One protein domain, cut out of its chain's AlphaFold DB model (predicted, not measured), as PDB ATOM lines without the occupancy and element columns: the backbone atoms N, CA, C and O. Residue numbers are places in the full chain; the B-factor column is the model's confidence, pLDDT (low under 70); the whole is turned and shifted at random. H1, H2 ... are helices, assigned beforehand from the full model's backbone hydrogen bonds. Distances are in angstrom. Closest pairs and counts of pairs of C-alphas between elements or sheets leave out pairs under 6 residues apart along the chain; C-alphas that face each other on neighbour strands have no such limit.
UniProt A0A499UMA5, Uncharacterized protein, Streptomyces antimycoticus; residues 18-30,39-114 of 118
ATOM      1  N   ALA A  18      36.366 143.297  37.957       73.25
ATOM      2  CA  ALA A  18      35.717 143.336  39.274       73.25
ATOM      3  C   ALA A  18      35.759 141.983  40.013       73.25
ATOM      4  O   ALA A  18      36.005 141.933  41.214       73.25
ATOM      5  N   ALA A  19      35.576 140.874  39.293       73.69
ATOM      6  CA  ALA A  19      35.658 139.537  39.877       73.69
ATOM      7  C   ALA A  19      37.101 139.140  40.218       73.69
ATOM      8  O   ALA A  19      37.328 138.440  41.201       73.69
ATOM      9  N   LEU A  20      38.078 139.616  39.437       75.06
ATOM     10  CA  LEU A  20      39.492 139.478  39.781       75.06
ATOM     11  C   LEU A  20      39.840 140.261  41.049       75.06
ATOM     12  O   LEU A  20      40.530 139.714  41.894       75.06
ATOM     13  N   LYS A  21      39.319 141.482  41.231       76.81
ATOM     14  CA  LYS A  21      39.520 142.282  42.457       76.81
ATOM     15  C   LYS A  21      38.935 141.616  43.704       76.81
ATOM     16  O   LYS A  21      39.547 141.657  44.759       76.81
ATOM     17  N   ALA A  22      37.777 140.971  43.575       75.44
ATOM     18  CA  ALA A  22      37.131 140.240  44.670       75.44
ATOM     19  C   ALA A  22      37.757 138.857  44.951       75.44
ATOM     20  O   ALA A  22      37.300 138.136  45.843       75.44
ATOM     21  N   ASN A  23      38.763 138.442  44.178       76.44
ATOM     22  CA  ASN A  23      39.403 137.148  44.348       76.44
ATOM     23  C   ASN A  23      40.256 137.138  45.636       76.44
ATOM     24  O   ASN A  23      41.024 138.074  45.852       76.44
ATOM     25  N   PRO A  24      40.207 136.073  46.462       77.44
ATOM     26  CA  PRO A  24      41.073 135.940  47.639       77.44
ATOM     27  C   PRO A  24      42.576 136.131  47.366       77.44
ATOM     28  O   PRO A  24      43.307 136.547  48.262       77.44
ATOM     29  N   PHE A  25      43.035 135.854  46.141       77.06
ATOM     30  CA  PHE A  25      44.427 136.031  45.721       77.06
ATOM     31  C   PHE A  25      44.767 137.450  45.230       77.06
ATOM     32  O   PHE A  25      45.937 137.771  45.059       77.06
ATOM     33  N   ALA A  26      43.782 138.337  45.043       77.00
ATOM     34  CA  ALA A  26      44.017 139.718  44.600       77.00
ATOM     35  C   ALA A  26      44.823 140.548  45.613       77.00
ATOM     36  O   ALA A  26      45.509 141.494  45.239       77.00
ATOM     37  N   HIS A  27      44.744 140.170  46.889       72.94
ATOM     38  CA  HIS A  27      45.471 140.785  48.000       72.94
ATOM     39  C   HIS A  27      46.593 139.880  48.531       72.94
ATOM     40  O   HIS A  27      47.083 140.080  49.644       72.94
ATOM     41  N   SER A  28      46.952 138.832  47.787       76.50
ATOM     42  CA  SER A  28      48.025 137.923  48.177       76.50
ATOM     43  C   SER A  28      49.386 138.468  47.750       76.50
ATOM     44  O   SER A  28      49.479 139.428  46.975       76.50
ATOM     45  N   ARG A  29      50.460 137.866  48.266       75.88
ATOM     46  CA  ARG A  29      51.831 138.307  47.966       75.88
ATOM     47  C   ARG A  29      52.147 138.242  46.471       75.88
ATOM     48  O   ARG A  29      52.924 139.055  45.990       75.88
ATOM     49  N   LEU A  30      51.467 137.362  45.733       74.69
ATOM     50  CA  LEU A  30      51.543 137.248  44.269       74.69
ATOM     51  C   LEU A  30      51.223 138.546  43.514       74.69
ATOM     52  O   LEU A  30      51.679 138.727  42.386       74.69
ATOM     53  N   PRO A  39      45.064 145.378  41.110       80.25
ATOM     54  CA  PRO A  39      45.465 143.983  41.273       80.25
ATOM     55  C   PRO A  39      44.943 143.065  40.154       80.25
ATOM     56  O   PRO A  39      45.496 141.988  39.927       80.25
ATOM     57  N   ALA A  40      43.894 143.464  39.428       81.06
ATOM     58  CA  ALA A  40      43.267 142.646  38.393       81.06
ATOM     59  C   ALA A  40      44.197 142.277  37.216       81.06
ATOM     60  O   ALA A  40      44.282 141.086  36.906       81.06
ATOM     61  N   PRO A  41      44.896 143.213  36.540       81.31
ATOM     62  CA  PRO A  41      45.815 142.868  35.449       81.31
ATOM     63  C   PRO A  41      46.958 141.954  35.905       81.31
ATOM     64  O   PRO A  41      47.301 141.012  35.196       81.31
ATOM     65  N   ARG A  42      47.492 142.167  37.112       82.81
ATOM     66  CA  ARG A  42      48.543 141.313  37.685       82.81
ATOM     67  C   ARG A  42      48.045 139.902  37.961       82.81
ATOM     68  O   ARG A  42      48.664 138.939  37.517       82.81
ATOM     69  N   LEU A  43      46.894 139.776  38.623       83.38
ATOM     70  CA  LEU A  43      46.279 138.476  38.873       83.38
ATOM     71  C   LEU A  43      45.953 137.750  37.560       83.38
ATOM     72  O   LEU A  43      46.165 136.545  37.456       83.38
ATOM     73  N   ARG A  44      45.493 138.474  36.531       83.31
ATOM     74  CA  ARG A  44      45.289 137.915  35.188       83.31
ATOM     75  C   ARG A  44      46.595 137.419  34.567       83.31
ATOM     76  O   ARG A  44      46.583 136.342  33.976       83.31
ATOM     77  N   GLY A  45      47.693 138.157  34.717       85.19
ATOM     78  CA  GLY A  45      49.023 137.730  34.278       85.19
ATOM     79  C   GLY A  45      49.448 136.421  34.943       85.19
ATOM     80  O   GLY A  45      49.718 135.448  34.248       85.19
ATOM     81  N   VAL A  46      49.379 136.354  36.278       85.81
ATOM     82  CA  VAL A  46      49.705 135.138  37.049       85.81
ATOM     83  C   VAL A  46      48.848 133.949  36.606       85.81
ATOM     84  O   VAL A  46      49.378 132.872  36.341       85.81
ATOM     85  N   LEU A  47      47.532 134.139  36.479       84.81
ATOM     86  CA  LEU A  47      46.622 133.094  36.005       84.81
ATOM     87  C   LEU A  47      46.963 132.632  34.585       84.81
ATOM     88  O   LEU A  47      46.887 131.439  34.314       84.81
ATOM     89  N   SER A  48      47.339 133.552  33.694       85.94
ATOM     90  CA  SER A  48      47.706 133.220  32.312       85.94
ATOM     91  C   SER A  48      48.975 132.373  32.279       85.94
ATOM     92  O   SER A  48      48.953 131.302  31.685       85.94
ATOM     93  N   THR A  49      50.019 132.760  33.020       87.56
ATOM     94  CA  THR A  49      51.257 131.973  33.144       87.56
ATOM     95  C   THR A  49      50.997 130.569  33.685       87.56
ATOM     96  O   THR A  49      51.539 129.599  33.166       87.56
ATOM     97  N   ILE A  50      50.156 130.441  34.716       88.06
ATOM     98  CA  ILE A  50      49.790 129.131  35.272       88.06
ATOM     99  C   ILE A  50      49.057 128.288  34.229       88.06
ATOM    100  O   ILE A  50      49.379 127.119  34.046       88.06
ATOM    101  N   ILE A  51      48.069 128.873  33.545       87.12
ATOM    102  CA  ILE A  51      47.302 128.177  32.511       87.12
ATOM    103  C   ILE A  51      48.227 127.726  31.380       87.12
ATOM    104  O   ILE A  51      48.113 126.587  30.940       87.12
ATOM    105  N   ASP A  52      49.150 128.574  30.931       86.62
ATOM    106  CA  ASP A  52      50.085 128.234  29.863       86.62
ATOM    107  C   ASP A  52      51.052 127.116  30.259       86.62
ATOM    108  O   ASP A  52      51.256 126.209  29.452       86.62
ATOM    109  N   ALA A  53      51.532 127.087  31.506       86.06
ATOM    110  CA  ALA A  53      52.370 126.000  32.019       86.06
ATOM    111  C   ALA A  53      51.648 124.636  32.032       86.06
ATOM    112  O   ALA A  53      52.277 123.592  31.869       86.06
ATOM    113  N   LEU A  54      50.309 124.603  32.131       84.25
ATOM    114  CA  LEU A  54      49.552 123.343  32.021       84.25
ATOM    115  C   LEU A  54      49.699 122.677  30.645       84.25
ATOM    116  O   LEU A  54      49.440 121.481  30.530       84.25
ATOM    117  N   ARG A  55      50.093 123.426  29.606       80.75
ATOM    118  CA  ARG A  55      50.366 122.886  28.265       80.75
ATOM    119  C   ARG A  55      51.542 121.915  28.266       80.75
ATOM    120  O   ARG A  55      51.523 120.953  27.507       80.75
ATOM    121  N   GLU A  56      52.538 122.183  29.103       80.31
ATOM    122  CA  GLU A  56      53.778 121.407  29.192       80.31
ATOM    123  C   GLU A  56      53.557 120.074  29.919       80.31
ATOM    124  O   GLU A  56      54.314 119.124  29.747       80.31
ATOM    125  N   ASN A  57      52.466 119.959  30.682       77.81
ATOM    126  CA  ASN A  57      52.073 118.719  31.330       77.81
ATOM    127  C   ASN A  57      51.108 117.922  30.436       77.81
ATOM    128  O   ASN A  57      49.934 118.274  30.289       77.81
ATOM    129  N   HIS A  58      51.581 116.794  29.893       65.50
ATOM    130  CA  HIS A  58      50.802 115.900  29.023       65.50
ATOM    131  C   HIS A  58      49.432 115.494  29.605       65.50
ATOM    132  O   HIS A  58      48.475 115.324  28.852       65.50
ATOM    133  N   GLY A  59      49.306 115.376  30.934       77.56
ATOM    134  CA  GLY A  59      48.045 115.036  31.607       77.56
ATOM    135  C   GLY A  59      47.101 116.221  31.850       77.56
ATOM    136  O   GLY A  59      45.933 116.012  32.200       77.56
ATOM    137  N   ALA A  60      47.584 117.456  31.677       80.19
ATOM    138  CA  ALA A  60      46.841 118.689  31.934       80.19
ATOM    139  C   ALA A  60      46.659 119.589  30.699       80.19
ATOM    140  O   ALA A  60      45.912 120.569  30.771       80.19
ATOM    141  N   ALA A  61      47.242 119.237  29.551       81.06
ATOM    142  CA  ALA A  61      47.133 120.006  28.310       81.06
ATOM    143  C   ALA A  61      45.671 120.243  27.872       81.06
ATOM    144  O   ALA A  61      45.307 121.325  27.407       81.06
ATOM    145  N   GLN A  62      44.779 119.272  28.096       80.62
ATOM    146  CA  GLN A  62      43.340 119.405  27.847       80.62
ATOM    147  C   GLN A  62      42.657 120.450  28.744       80.62
ATOM    148  O   GLN A  62      41.624 121.007  28.366       80.62
ATOM    149  N   TYR A  63      43.217 120.722  29.926       84.44
ATOM    150  CA  TYR A  63      42.718 121.736  30.850       84.44
ATOM    151  C   TYR A  63      43.204 123.132  30.475       84.44
ATOM    152  O   TYR A  63      42.441 124.079  30.656       84.44
ATOM    153  N   GLN A  64      44.397 123.265  29.883       85.56
ATOM    154  CA  GLN A  64      44.891 124.547  29.371       85.56
ATOM    155  C   GLN A  64      43.866 125.174  28.425       85.56
ATOM    156  O   GLN A  64      43.346 126.259  28.694       85.56
ATOM    157  N   ARG A  65      43.480 124.441  27.371       81.50
ATOM    158  CA  ARG A  65      42.546 124.953  26.359       81.50
ATOM    159  C   ARG A  65      41.191 125.297  26.985       81.50
ATOM    160  O   ARG A  65      40.605 126.322  26.639       81.50
ATOM    161  N   LEU A  66      40.721 124.451  27.911       84.75
ATOM    162  CA  LEU A  66      39.473 124.635  28.661       84.75
ATOM    163  C   LEU A  66      39.450 125.964  29.417       84.75
ATOM    164  O   LEU A  66      38.474 126.714  29.358       84.75
ATOM    165  N   LEU A  67      40.539 126.259  30.122       83.62
ATOM    166  CA  LEU A  67      40.670 127.440  30.962       83.62
ATOM    167  C   LEU A  67      40.878 128.709  30.130       83.62
ATOM    168  O   LEU A  67      40.243 129.719  30.426       83.62
ATOM    169  N   THR A  68      41.675 128.660  29.057       83.38
ATOM    170  CA  THR A  68      41.865 129.801  28.145       83.38
ATOM    171  C   THR A  68      40.534 130.266  27.559       83.38
ATOM    172  O   THR A  68      40.203 131.448  27.651       83.38
ATOM    173  N   LEU A  69      39.731 129.351  27.006       77.94
ATOM    174  CA  LEU A  69      38.450 129.730  26.404       77.94
ATOM    175  C   LEU A  69      37.434 130.209  27.446       77.94
ATOM    176  O   LEU A  69      36.699 131.159  27.188       77.94
ATOM    177  N   THR A  70      37.420 129.600  28.633       74.69
ATOM    178  CA  THR A  70      36.443 129.924  29.687       74.69
ATOM    179  C   THR A  70      36.768 131.223  30.436       74.69
ATOM    180  O   THR A  70      35.862 131.919  30.897       74.69
ATOM    181  N   PHE A  71      38.052 131.556  30.601       72.62
ATOM    182  CA  PHE A  71      38.477 132.635  31.499       72.62
ATOM    183  C   PHE A  71      39.257 133.763  30.829       72.62
ATOM    184  O   PHE A  71      39.175 134.890  31.318       72.62
ATOM    185  N   LEU A  72      39.969 133.498  29.729       74.00
ATOM    186  CA  LEU A  72      40.778 134.510  29.040       74.00
ATOM    187  C   LEU A  72      40.058 135.105  27.822       74.00
ATOM    188  O   LEU A  72      40.217 136.288  27.550       74.00
ATOM    189  N   GLN A  73      39.235 134.320  27.120       73.62
ATOM    190  CA  GLN A  73      38.619 134.725  25.842       73.62
ATOM    191  C   GLN A  73      37.170 135.247  25.936       73.62
ATOM    192  O   GLN A  73      36.580 135.582  24.912       73.62
ATOM    193  N   GLY A  74      36.589 135.369  27.136       66.25
ATOM    194  CA  GLY A  74      35.334 136.111  27.343       66.25
ATOM    195  C   GLY A  74      34.175 135.309  27.948       66.25
ATOM    196  O   GLY A  74      34.363 134.169  28.374       66.25
ATOM    197  N   PRO A  75      32.971 135.916  28.052       59.03
ATOM    198  CA  PRO A  75      31.839 135.401  28.814       59.03
ATOM    199  C   PRO A  75      31.095 134.336  28.009       59.03
ATOM    200  O   PRO A  75      29.899 134.448  27.753       59.03
ATOM    201  N   LEU A  76      31.799 133.299  27.576       65.31
ATOM    202  CA  LEU A  76      31.125 132.123  27.065       65.31
ATOM    203  C   LEU A  76      30.363 131.506  28.233       65.31
ATOM    204  O   LEU A  76      30.930 131.261  29.304       65.31
ATOM    205  N   THR A  77      29.068 131.264  28.038       76.44
ATOM    206  CA  THR A  77      28.341 130.360  28.929       76.44
ATOM    207  C   THR A  77      29.098 129.034  28.980       76.44
ATOM    208  O   THR A  77      29.849 128.689  28.065       76.44
ATOM    209  N   ARG A  78      28.945 128.274  30.064       77.94
ATOM    210  CA  ARG A  78      29.643 126.986  30.191       77.94
ATOM    211  C   ARG A  78      29.266 126.041  29.046       77.94
ATOM    212  O   ARG A  78      30.100 125.280  28.576       77.94
ATOM    213  N   GLU A  79      28.029 126.141  28.579       80.88
ATOM    214  CA  GLU A  79      27.481 125.467  27.409       80.88
ATOM    215  C   GLU A  79      28.175 125.928  26.116       80.88
ATOM    216  O   GLU A  79      28.640 125.090  25.347       80.88
ATOM    217  N   ALA A  80      28.338 127.239  25.900       80.31
ATOM    218  CA  ALA A  80      29.061 127.772  24.741       80.31
ATOM    219  C   ALA A  80      30.558 127.411  24.765       80.31
ATOM    220  O   ALA A  80      31.152 127.130  23.724       80.31
ATOM    221  N   ALA A  81      31.169 127.370  25.950       79.38
ATOM    222  CA  ALA A  81      32.531 126.886  26.127       79.38
ATOM    223  C   ALA A  81      32.625 125.387  25.793       79.38
ATOM    224  O   ALA A  81      33.497 124.992  25.024       79.38
ATOM    225  N   ALA A  82      31.700 124.560  26.292       82.81
ATOM    226  CA  ALA A  82      31.637 123.133  25.966       82.81
ATOM    227  C   ALA A  82      31.505 122.889  24.453       82.81
ATOM    228  O   ALA A  82      32.267 122.095  23.898       82.81
ATOM    229  N   ALA A  83      30.619 123.634  23.782       84.25
ATOM    230  CA  ALA A  83      30.427 123.564  22.336       84.25
ATOM    231  C   ALA A  83      31.709 123.914  21.562       84.25
ATOM    232  O   ALA A  83      32.118 123.162  20.681       84.25
ATOM    233  N   ARG A  84      32.422 124.985  21.942       83.44
ATOM    234  CA  ARG A  84      33.721 125.342  21.329       83.44
ATOM    235  C   ARG A  84      34.819 124.302  21.556       83.44
ATOM    236  O   ARG A  84      35.787 124.260  20.803       83.44
ATOM    237  N   HIS A  85      34.681 123.481  22.590       78.69
ATOM    238  CA  HIS A  85      35.577 122.364  22.870       78.69
ATOM    239  C   HIS A  85      35.175 121.056  22.191       78.69
ATOM    240  O   HIS A  85      35.883 120.065  22.366       78.69
ATOM    241  N   ASN A  86      34.065 121.033  21.448       84.50
ATOM    242  CA  ASN A  86      33.482 119.811  20.905       84.50
ATOM    243  C   ASN A  86      33.245 118.747  22.005       84.50
ATOM    244  O   ASN A  86      33.439 117.551  21.798       84.50
ATOM    245  N   LEU A  87      32.881 119.201  23.214       83.94
ATOM    246  CA  LEU A  87      32.606 118.360  24.380       83.94
ATOM    247  C   LEU A  87      31.119 118.391  24.719       83.94
ATOM    248  O   LEU A  87      30.469 119.431  24.632       83.94
ATOM    249  N   SER A  88      30.606 117.273  25.242       87.25
ATOM    250  CA  SER A  88      29.309 117.303  25.915       87.25
ATOM    251  C   SER A  88      29.368 118.221  27.142       87.25
ATOM    252  O   SER A  88      30.393 118.309  27.836       87.25
ATOM    253  N   TYR A  89      28.247 118.864  27.465       82.56
ATOM    254  CA  TYR A  89      28.151 119.714  28.650       82.56
ATOM    255  C   TYR A  89      28.452 118.949  29.952       82.56
ATOM    256  O   TYR A  89      29.116 119.471  30.849       82.56
ATOM    257  N   SER A  90      28.048 117.680  30.045       85.88
ATOM    258  CA  SER A  90      28.352 116.808  31.189       85.88
ATOM    259  C   SER A  90      29.855 116.559  31.341       85.88
ATOM    260  O   SER A  90      30.395 116.652  32.446       85.88
ATOM    261  N   THR A  91      30.560 116.313  30.233       87.19
ATOM    262  CA  THR A  91      32.023 116.167  30.227       87.19
ATOM    263  C   THR A  91      32.703 117.463  30.661       87.19
ATOM    264  O   THR A  91      33.627 117.431  31.475       87.19
ATOM    265  N   PHE A  92      32.217 118.607  30.176       84.06
ATOM    266  CA  PHE A  92      32.706 119.928  30.564       84.06
ATOM    267  C   PHE A  92      32.532 120.178  32.069       84.06
ATOM    268  O   PHE A  92      33.495 120.512  32.762       84.06
ATOM    269  N   ARG A  93      31.327 119.945  32.605       84.81
ATOM    270  CA  ARG A  93      31.022 120.122  34.032       84.81
ATOM    271  C   ARG A  93      31.875 119.242  34.939       84.81
ATOM    272  O   ARG A  93      32.212 119.685  36.032       84.81
ATOM    273  N   ARG A  94      32.237 118.031  34.502       86.25
ATOM    274  CA  ARG A  94      33.123 117.131  35.256       86.25
ATOM    275  C   ARG A  94      34.586 117.583  35.228       86.25
ATOM    276  O   ARG A  94      35.263 117.501  36.246       86.25
ATOM    277  N   ARG A  95      35.069 118.065  34.078       84.62
ATOM    278  CA  ARG A  95      36.476 118.464  33.880       84.62
ATOM    279  C   ARG A  95      36.807 119.833  34.472       84.62
ATOM    280  O   ARG A  95      37.914 120.033  34.962       84.62
ATOM    281  N   LEU A  96      35.863 120.775  34.459       83.44
ATOM    282  CA  LEU A  96      36.116 122.145  34.909       83.44
ATOM    283  C   LEU A  96      36.563 122.237  36.387       83.44
ATOM    284  O   LEU A  96      37.537 122.939  36.654       83.44
ATOM    285  N   PRO A  97      35.943 121.534  37.357       83.44
ATOM    286  CA  PRO A  97      36.419 121.530  38.741       83.44
ATOM    287  C   PRO A  97      37.832 120.962  38.906       83.44
ATOM    288  O   PRO A  97      38.578 121.459  39.743       83.44
ATOM    289  N   GLN A  98      38.208 119.958  38.105       86.31
ATOM    290  CA  GLN A  98      39.546 119.355  38.123       86.31
ATOM    291  C   GLN A  98      40.591 120.352  37.607       86.31
ATOM    292  O   GLN A  98      41.587 120.604  38.278       86.31
ATOM    293  N   ALA A  99      40.303 121.008  36.480       85.06
ATOM    294  CA  ALA A  99      41.136 122.078  35.934       85.06
ATOM    295  C   ALA A  99      41.336 123.226  36.943       85.06
ATOM    296  O   ALA A  99      42.446 123.712  37.145       85.06
ATOM    297  N   LEU A 100      40.264 123.635  37.627       84.06
ATOM    298  CA  LEU A 100      40.318 124.671  38.661       84.06
ATOM    299  C   LEU A 100      41.056 124.218  39.926       84.06
ATOM    300  O   LEU A 100      41.642 125.049  40.615       84.06
ATOM    301  N   ALA A 101      41.024 122.932  40.270       84.31
ATOM    302  CA  ALA A 101      41.808 122.421  41.387       84.31
ATOM    303  C   ALA A 101      43.307 122.577  41.107       84.31
ATOM    304  O   ALA A 101      43.995 123.150  41.945       84.31
ATOM    305  N   LEU A 102      43.763 122.201  39.908       85.19
ATOM    306  CA  LEU A 102      45.164 122.343  39.493       85.19
ATOM    307  C   LEU A 102      45.645 123.797  39.559       85.19
ATOM    308  O   LEU A 102      46.657 124.084  40.187       85.19
ATOM    309  N   VAL A 103      44.881 124.740  38.992       85.31
ATOM    310  CA  VAL A 103      45.252 126.168  39.042       85.31
ATOM    311  C   VAL A 103      45.301 126.688  40.477       85.31
ATOM    312  O   VAL A 103      46.161 127.496  40.813       85.31
ATOM    313  N   ARG A 104      44.380 126.243  41.340       84.00
ATOM    314  CA  ARG A 104      44.361 126.648  42.750       84.00
ATOM    315  C   ARG A 104      45.574 126.118  43.509       84.00
ATOM    316  O   ARG A 104      46.099 126.850  44.342       84.00
ATOM    317  N   GLU A 105      45.982 124.876  43.263       84.50
ATOM    318  CA  GLU A 105      47.184 124.314  43.888       84.50
ATOM    319  C   GLU A 105      48.445 125.031  43.421       84.50
ATOM    320  O   GLU A 105      49.259 125.411  44.254       84.50
ATOM    321  N   GLU A 106      48.548 125.341  42.131       85.62
ATOM    322  CA  GLU A 106      49.681 126.092  41.590       85.62
ATOM    323  C   GLU A 106      49.740 127.530  42.137       85.62
ATOM    324  O   GLU A 106      50.793 128.001  42.566       85.62
ATOM    325  N   LEU A 107      48.600 128.232  42.204       82.94
ATOM    326  CA  LEU A 107      48.508 129.543  42.864       82.94
ATOM    327  C   LEU A 107      48.973 129.466  44.319       82.94
ATOM    328  O   LEU A 107      49.652 130.366  44.810       82.94
ATOM    329  N   TRP A 108      48.590 128.398  45.014       82.94
ATOM    330  CA  TRP A 108      48.947 128.195  46.405       82.94
ATOM    331  C   TRP A 108      50.438 127.905  46.590       82.94
ATOM    332  O   TRP A 108      51.072 128.520  47.444       82.94
ATOM    333  N   ALA A 109      51.011 127.038  45.753       83.81
ATOM    334  CA  ALA A 109      52.442 126.760  45.734       83.81
ATOM    335  C   ALA A 109      53.245 128.049  45.509       83.81
ATOM    336  O   ALA A 109      54.160 128.348  46.273       83.81
ATOM    337  N   ARG A 110      52.850 128.885  44.542       82.50
ATOM    338  CA  ARG A 110      53.522 130.170  44.280       82.50
ATOM    339  C   ARG A 110      53.381 131.173  45.426       82.50
ATOM    340  O   ARG A 110      54.325 131.905  45.706       82.50
ATOM    341  N   GLU A 111      52.229 131.226  46.097       80.62
ATOM    342  CA  GLU A 111      52.043 132.079  47.285       80.62
ATOM    343  C   GLU A 111      52.955 131.633  48.441       80.62
ATOM    344  O   GLU A 111      53.463 132.479  49.178       80.62
ATOM    345  N   LEU A 112      53.170 130.321  48.596       83.25
ATOM    346  CA  LEU A 112      54.030 129.749  49.634       83.25
ATOM    347  C   LEU A 112      55.524 129.901  49.338       83.25
ATOM    348  O   LEU A 112      56.290 130.216  50.247       83.25
ATOM    349  N   HIS A 113      55.935 129.670  48.094       76.19
ATOM    350  CA  HIS A 113      57.346 129.653  47.705       76.19
ATOM    351  C   HIS A 113      57.872 131.023  47.255       76.19
ATOM    352  O   HIS A 113      59.082 131.197  47.131       76.19
ATOM    353  N   GLY A 114      56.988 132.012  47.057       67.38
ATOM    354  CA  GLY A 114      57.343 133.278  46.417       67.38
ATOM    355  C   GLY A 114      57.772 133.059  44.962       67.38
ATOM    356  O   GLY A 114      57.993 131.929  44.526       67.38
TER     357      GLY A 114
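AT A GLANCE: This is residues 18 to 30 and 39 to 114 of the 118 residues of an uncharacterized protein of Streptomyces antimycoticus (UniProt A0A499UMA5). A long helix, H5, crosses one side of a helical hairpin, H2 and H3; H4 packs beside its first end, and small H1 packs on the start of H2. The 89 printed residues include five named helices, H1 to H5 in order, and no named strand. The all-helix whole is compact, with mostly crossed helices, a radius of gyration of the C-alphas of 13.3 A and spans of 38 by 30 by 17 A.

HOW THE PARTS SIT: H1, residues 18 to 21, touches H2, residues 39 to 53, at residues 39 to 44 alone; the closest C-alphas, Leu 20 and Ala 40, are 5.1 A apart. H3, residues 61 to 72, forms a hairpin with H2, a shallow tilt of 21 degrees, opposite ways; closest C-alphas Ile 51 and Gln 64, 5.4 A. H5, residues 89 to 113, touches H3 about perpendicular, 88 degrees; closest C-alphas Tyr 63 and Ala 99, 5.3 A. H4, residues 78 to 84, touches H5; closest C-alphas Ala 82 and Tyr 89, 5.6 A. Every O i to N i+4 pair is within hydrogen-bond range in H2 and H4, 6 of 8 in H3, 19 of 21 in H5; H1 is too short.

IN THESE COORDINATES: H1 begins at C-alpha 18 (35.717, 143.336, 39.274). H2 measures 21.4 A; H5, 36.3 A, ends at C-alpha 113 (57.346, 129.653, 47.705).

THE WHOLE: Residues 31 to 38 are not printed, a gap of 9.6 A between C-alphas 30 and 39. Confidence is under 70 at residues 58, 74 to 76 and 114.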